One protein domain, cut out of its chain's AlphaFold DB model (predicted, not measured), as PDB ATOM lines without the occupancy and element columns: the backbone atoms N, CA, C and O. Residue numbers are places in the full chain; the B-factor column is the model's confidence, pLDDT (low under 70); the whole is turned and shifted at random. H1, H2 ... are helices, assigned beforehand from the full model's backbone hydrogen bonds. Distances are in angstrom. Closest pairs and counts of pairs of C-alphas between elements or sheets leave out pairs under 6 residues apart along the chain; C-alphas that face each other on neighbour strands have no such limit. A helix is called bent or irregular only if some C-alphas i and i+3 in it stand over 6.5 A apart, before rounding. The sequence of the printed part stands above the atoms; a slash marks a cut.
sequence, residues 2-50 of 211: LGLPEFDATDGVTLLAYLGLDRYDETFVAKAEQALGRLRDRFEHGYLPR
ATOM      1  N   LEU A   2     250.234 240.913 214.540       33.75
ATOM      2  CA  LEU A   2     249.441 241.801 215.424       33.75
ATOM      3  C   LEU A   2     248.266 242.533 214.745       33.75
ATOM      4  O   LEU A   2     247.521 243.220 215.428       33.75
ATOM      5  N   GLY A   3     248.080 242.400 213.425       32.78
ATOM      6  CA  GLY A   3     246.909 242.961 212.730       32.78
ATOM      7  C   GLY A   3     246.752 244.484 212.838       32.78
ATOM      8  O   GLY A   3     245.645 244.984 212.668       32.78
ATOM      9  N   LEU A   4     247.829 245.212 213.141       45.19
ATOM     10  CA  LEU A   4     247.789 246.666 213.214       45.19
ATOM     11  C   LEU A   4     247.655 247.235 211.790       45.19
ATOM     12  O   LEU A   4     248.349 246.740 210.892       45.19
ATOM     13  N   PRO A   5     246.787 248.242 211.560       47.91
ATOM     14  CA  PRO A   5     246.852 249.033 210.332       47.91
ATOM     15  C   PRO A   5     248.262 249.625 210.190       47.91
ATOM     16  O   PRO A   5     248.956 249.744 211.199       47.91
ATOM     17  N   GLU A   6     248.680 249.918 208.950       52.91
ATOM     18  CA  GLU A   6     250.035 250.367 208.576       52.91
ATOM     19  C   GLU A   6     250.721 251.156 209.699       52.91
ATOM     20  O   GLU A   6     250.388 252.303 209.980       52.91
ATOM     21  N   PHE A   7     251.635 250.482 210.396       50.75
ATOM     22  CA  PHE A   7     252.338 251.040 211.539       50.75
ATOM     23  C   PHE A   7     253.426 251.965 210.996       50.75
ATOM     24  O   PHE A   7     254.449 251.491 210.497       50.75
ATOM     25  N   ASP A   8     253.187 253.275 211.035       56.31
ATOM     26  CA  ASP A   8     254.197 254.270 210.682       56.31
ATOM     27  C   ASP A   8     255.370 254.147 211.672       56.31
ATOM     28  O   ASP A   8     255.191 254.136 212.893       56.31
ATOM     29  N   ALA A   9     256.597 254.054 211.158       55.38
ATOM     30  CA  ALA A   9     257.811 254.028 211.972       55.38
ATOM     31  C   ALA A   9     257.893 255.238 212.928       55.38
ATOM     32  O   ALA A   9     258.476 255.139 214.010       55.38
ATOM     33  N   THR A  10     257.261 256.354 212.563       58.41
ATOM     34  CA  THR A  10     257.157 257.576 213.369       58.41
ATOM     35  C   THR A  10     256.287 257.383 214.625       58.41
ATOM     36  O   THR A  10     256.620 257.906 215.696       58.41
ATOM     37  N   ASP A  11     255.233 256.561 214.551       60.34
ATOM     38  CA  ASP A  11     254.373 256.226 215.697       60.34
ATOM     39  C   ASP A  11     255.089 255.301 216.687       60.34
ATOM     40  O   ASP A  11     254.997 255.484 217.905       60.34
ATOM     41  N   GLY A  12     255.880 254.353 216.177       59.31
ATOM     42  CA  GLY A  12     256.709 253.469 216.998       59.31
ATOM     43  C   GLY A  12     257.741 254.230 217.827       59.31
ATOM     44  O   GLY A  12     257.874 253.993 219.026       59.31
ATOM     45  N   VAL A  13     258.427 255.195 217.211       59.53
ATOM     46  CA  VAL A  13     259.389 256.067 217.907       59.53
ATOM     47  C   VAL A  13     258.693 256.926 218.962       59.53
ATOM     48  O   VAL A  13     259.222 257.092 220.057       59.53
ATOM     49  N   THR A  14     257.484 257.418 218.688       60.00
ATOM     50  CA  THR A  14     256.712 258.230 219.642       60.00
ATOM     51  C   THR A  14     256.240 257.414 220.854       60.00
ATOM     52  O   THR A  14     256.333 257.877 221.993       60.00
ATOM     53  N   LEU A  15     255.786 256.175 220.638       57.91
ATOM     54  CA  LEU A  15     255.428 255.235 221.709       57.91
ATOM     55  C   LEU A  15     256.644 254.820 222.547       57.91
ATOM     56  O   LEU A  15     256.558 254.761 223.774       57.91
ATOM     57  N   LEU A  16     257.786 254.569 221.906       59.47
ATOM     58  CA  LEU A  16     259.038 254.249 222.595       59.47
ATOM     59  C   LEU A  16     259.558 255.447 223.400       59.47
ATOM     60  O   LEU A  16     259.930 255.276 224.561       59.47
ATOM     61  N   ALA A  17     259.467 256.663 222.860       59.22
ATOM     62  CA  ALA A  17     259.816 257.889 223.573       59.22
ATOM     63  C   ALA A  17     258.931 258.114 224.814       59.22
ATOM     64  O   ALA A  17     259.429 258.546 225.854       59.22
ATOM     65  N   TYR A  18     257.639 257.760 224.765       58.03
ATOM     66  CA  TYR A  18     256.770 257.770 225.953       58.03
ATOM     67  C   TYR A  18     257.265 256.820 227.056       58.03
ATOM     68  O   TYR A  18     257.135 257.127 228.240       58.03
ATOM     69  N   LEU A  19     257.868 255.691 226.676       59.84
ATOM     70  CA  LEU A  19     258.486 254.731 227.594       59.84
ATOM     71  C   LEU A  19     259.931 255.104 227.982       59.84
ATOM     72  O   LEU A  19     260.583 254.338 228.690       59.84
ATOM     73  N   GLY A  20     260.436 256.264 227.544       61.81
ATOM     74  CA  GLY A  20     261.807 256.716 227.800       61.81
ATOM     75  C   GLY A  20     262.872 255.983 226.979       61.81
ATOM     76  O   GLY A  20     264.039 255.972 227.362       61.81
ATOM     77  N   LEU A  21     262.478 255.339 225.878       64.50
ATOM     78  CA  LEU A  21     263.380 254.687 224.935       64.50
ATOM     79  C   LEU A  21     263.575 255.605 223.727       64.50
ATOM     80  O   LEU A  21     262.734 255.675 222.835       64.50
ATOM     81  N   ASP A  22     264.707 256.307 223.703       62.41
ATOM     82  CA  ASP A  22     265.004 257.306 222.669       62.41
ATOM     83  C   ASP A  22     265.239 256.690 221.275       62.41
ATOM     84  O   ASP A  22     265.203 257.405 220.271       62.41
ATOM     85  N   ARG A  23     265.539 255.381 221.195       68.19
ATOM     86  CA  ARG A  23     265.855 254.648 219.954       68.19
ATOM     87  C   ARG A  23     265.477 253.171 220.061       68.19
ATOM     88  O   ARG A  23     265.512 252.594 221.146       68.19
ATOM     89  N   TYR A  24     265.193 252.554 218.916       69.31
ATOM     90  CA  TYR A  24     265.120 251.099 218.803       69.31
ATOM     91  C   TYR A  24     266.527 250.495 218.934       69.31
ATOM     92  O   TYR A  24     267.424 250.839 218.165       69.31
ATOM     93  N   ASP A  25     266.711 249.603 219.906       78.00
ATOM     94  CA  ASP A  25     267.929 248.817 220.117       78.00
ATOM     95  C   ASP A  25     267.541 247.336 220.126       78.00
ATOM     96  O   ASP A  25     266.904 246.850 221.060       78.00
ATOM     97  N   GLU A  26     267.917 246.619 219.070       77.94
ATOM     98  CA  GLU A  26     267.593 245.203 218.884       77.94
ATOM     99  C   GLU A  26     268.140 244.323 220.019       77.94
ATOM    100  O   GLU A  26     267.477 243.383 220.456       77.94
ATOM    101  N   THR A  27     269.309 244.663 220.569       85.00
ATOM    102  CA  THR A  27     269.915 243.921 221.684       85.00
ATOM    103  C   THR A  27     269.109 244.129 222.961       85.00
ATOM    104  O   THR A  27     268.870 243.188 223.725       85.00
ATOM    105  N   PHE A  28     268.667 245.368 223.196       82.56
ATOM    106  CA  PHE A  28     267.784 245.697 224.309       82.56
ATOM    107  C   PHE A  28     266.430 244.993 224.174       82.56
ATOM    108  O   PHE A  28     265.965 244.392 225.144       82.56
ATOM    109  N   VAL A  29     265.829 245.011 222.980       82.56
ATOM    110  CA  VAL A  29     264.556 244.336 222.688       82.56
ATOM    111  C   VAL A  29     264.675 242.832 222.924       82.56
ATOM    112  O   VAL A  29     263.893 242.287 223.699       82.56
ATOM    113  N   ALA A  30     265.704 242.176 222.381       82.12
ATOM    114  CA  ALA A  30     265.935 240.747 222.597       82.12
ATOM    115  C   ALA A  30     266.102 240.405 224.090       82.12
ATOM    116  O   ALA A  30     265.554 239.418 224.593       82.12
ATOM    117  N   LYS A  31     266.814 241.250 224.846       87.62
ATOM    118  CA  LYS A  31     266.955 241.096 226.301       87.62
ATOM    119  C   LYS A  31     265.620 241.279 227.033       87.62
ATOM    120  O   LYS A  31     265.359 240.556 227.998       87.62
ATOM    121  N   ALA A  32     264.793 242.231 226.603       84.56
ATOM    122  CA  ALA A  32     263.470 242.476 227.167       84.56
ATOM    123  C   ALA A  32     262.520 241.301 226.898       84.56
ATOM    124  O   ALA A  32     261.884 240.816 227.832       84.56
ATOM    125  N   GLU A  33     262.490 240.772 225.673       84.44
ATOM    126  CA  GLU A  33     261.719 239.574 225.318       84.44
ATOM    127  C   GLU A  33     262.143 238.364 226.157       84.44
ATOM    128  O   GLU A  33     261.299 237.691 226.753       84.44
ATOM    129  N   GLN A  34     263.452 238.130 226.306       90.50
ATOM    130  CA  GLN A  34     263.963 237.056 227.159       90.50
ATOM    131  C   GLN A  34     263.572 237.252 228.635       90.50
ATOM    132  O   GLN A  34     263.289 236.289 229.354       90.50
ATOM    133  N   ALA A  35     263.570 238.491 229.133       89.12
ATOM    134  CA  ALA A  35     263.129 238.796 230.492       89.12
ATOM    135  C   ALA A  35     261.622 238.552 230.676       89.12
ATOM    136  O   ALA A  35     261.233 237.948 231.675       89.12
ATOM    137  N   LEU A  36     260.797 238.954 229.704       88.12
ATOM    138  CA  LEU A  36     259.352 238.718 229.702       88.12
ATOM    139  C   LEU A  36     259.018 237.225 229.639       88.12
ATOM    140  O   LEU A  36     258.158 236.771 230.392       88.12
ATOM    141  N   GLY A  37     259.736 236.448 228.821       90.81
ATOM    142  CA  GLY A  37     259.608 234.989 228.782       90.81
ATOM    143  C   GLY A  37     259.886 234.359 230.149       90.81
ATOM    144  O   GLY A  37     259.055 233.629 230.680       90.81
ATOM    145  N   ARG A  38     260.989 234.749 230.803       92.56
ATOM    146  CA  ARG A  38     261.309 234.273 232.162       92.56
ATOM    147  C   ARG A  38     260.271 234.682 233.206       92.56
ATOM    148  O   ARG A  38     260.010 233.915 234.132       92.56
ATOM    149  N   LEU A  39     259.705 235.885 233.100       91.19
ATOM    150  CA  LEU A  39     258.653 236.345 234.007       91.19
ATOM    151  C   LEU A  39     257.373 235.521 233.832       91.19
ATOM    152  O   LEU A  39     256.780 235.113 234.830       91.19
ATOM    153  N   ARG A  40     256.990 235.232 232.583       93.00
ATOM    154  CA  ARG A  40     255.870 234.343 232.263       93.00
ATOM    155  C   ARG A  40     256.090 232.948 232.831       93.00
ATOM    156  O   ARG A  40     255.249 232.472 233.584       93.00
ATOM    157  N   ASP A  41     257.254 232.351 232.585       93.81
ATOM    158  CA  ASP A  41     257.592 231.027 233.116       93.81
ATOM    159  C   ASP A  41     257.537 231.005 234.648       93.81
ATOM    160  O   ASP A  41     256.986 230.085 235.256       93.81
ATOM    161  N   ARG A  42     258.068 232.051 235.295       92.12
ATOM    162  CA  ARG A  42     257.998 232.217 236.751       92.12
ATOM    163  C   ARG A  42     256.551 232.300 237.229       92.12
ATOM    164  O   ARG A  42     256.244 231.702 238.257       92.12
ATOM    165  N   PHE A  43     255.691 233.034 236.531       93.12
ATOM    166  CA  PHE A  43     254.283 233.174 236.883       93.12
ATOM    167  C   PHE A  43     253.526 231.849 236.720       93.12
ATOM    168  O   PHE A  43     252.951 231.358 237.691       93.12
ATOM    169  N   GLU A  44     253.596 231.236 235.539       91.62
ATOM    170  CA  GLU A  44     252.827 230.044 235.166       91.62
ATOM    171  C   GLU A  44     253.309 228.775 235.868       91.62
ATOM    172  O   GLU A  44     252.506 228.017 236.405       91.62
ATOM    173  N   HIS A  45     254.622 228.548 235.914       91.00
ATOM    174  CA  HIS A  45     255.194 227.290 236.405       91.00
ATOM    175  C   HIS A  45     255.751 227.403 237.829       91.00
ATOM    176  O   HIS A  45     255.937 226.396 238.520       91.00
ATOM    177  N   GLY A  46     256.039 228.625 238.284       90.75
ATOM    178  CA  GLY A  46     256.596 228.890 239.608       90.75
ATOM    179  C   GLY A  46     255.558 229.358 240.622       90.75
ATOM    180  O   GLY A  46     255.443 228.771 241.694       90.75
ATOM    181  N   TYR A  47     254.845 230.439 240.306       92.00
ATOM    182  CA  TYR A  47     253.986 231.159 241.240       92.00
ATOM    183  C   TYR A  47     252.583 230.552 241.318       92.00
ATOM    184  O   TYR A  47     252.191 230.080 242.381       92.00
ATOM    185  N   LEU A  48     251.847 230.495 240.203       90.88
ATOM    186  CA  LEU A  48     250.468 230.000 240.157       90.88
ATOM    187  C   LEU A  48     250.257 228.618 240.802       90.88
ATOM    188  O   LEU A  48     249.324 228.493 241.597       90.88
ATOM    189  N   PRO A  49     251.074 227.584 240.526       90.50
ATOM    190  CA  PRO A  49     250.826 226.244 241.055       90.50
ATOM    191  C   PRO A  49     251.273 226.053 242.507       90.50
ATOM    192  O   PRO A  49     250.823 225.111 243.149       90.50
ATOM    193  N   ARG A  50     252.175 226.899 243.027       91.31
ATOM    194  CA  ARG A  50     252.850 226.662 244.320       91.31
ATOM    195  C   ARG A  50     252.558 227.716 245.381       91.31
ATOM    196  O   ARG A  50     252.746 227.442 246.559       91.31
TER     197      ARG A  50
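Overview. This is residues 2 to 50 of the 211 residues of an uncharacterized protein of Kibdelosporangium phytohabitans (UniProt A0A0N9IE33). One long helix, H2, makes a free arm, and a shorter helix, H1, lies off near the arm's first end, joined to it by a looped link and preceded by a loose tail. The two helices are apart, and residues 2 to 11 and 25 to 50 stand free. The printed part has 49 residues with two named helices, H1 then H2 along the chain, and no named strand; the class is all helix. It is only just extended, close to loose, with a radius of gyration of the C-alphas of 14.9 A, and its elongated outline spans 44 by 24 by 17 A.

Along the chain. H2 runs from Glu 26 to Tyr 47, 22 residues and 29.7 A from first to last C-alpha. Its C-alpha 26 is at (267.593, 245.203, 218.884) and its C-alpha 47 at (253.986, 231.159, 241.240). H2 is neither bent nor irregular, but only just: C-alphas 44 and 47 are 6.3 A apart. H1 covers residues 9 to 18, 14.5 A long, with C-alpha 9 at (257.811, 254.028, 211.972).

Arrangement. H2 and H1 are apart, with no C-alpha of the one within 8 A of the other. The 7 residues between them form a short link. In both H1 and H2 every O i to N i+4 pair is within hydrogen-bond range.

Size, cuts and confidence. The two C-alphas farthest apart, those of Thr 10 and Arg 50, are 44.0 A from each other. The printed part runs from residue 2 to residue 50 with no cut, and it has no long link. The mean pLDDT of the printed part is 73.3; residues 2 to 24 are under 70. The mean is 88 for H2 and 59 for H1.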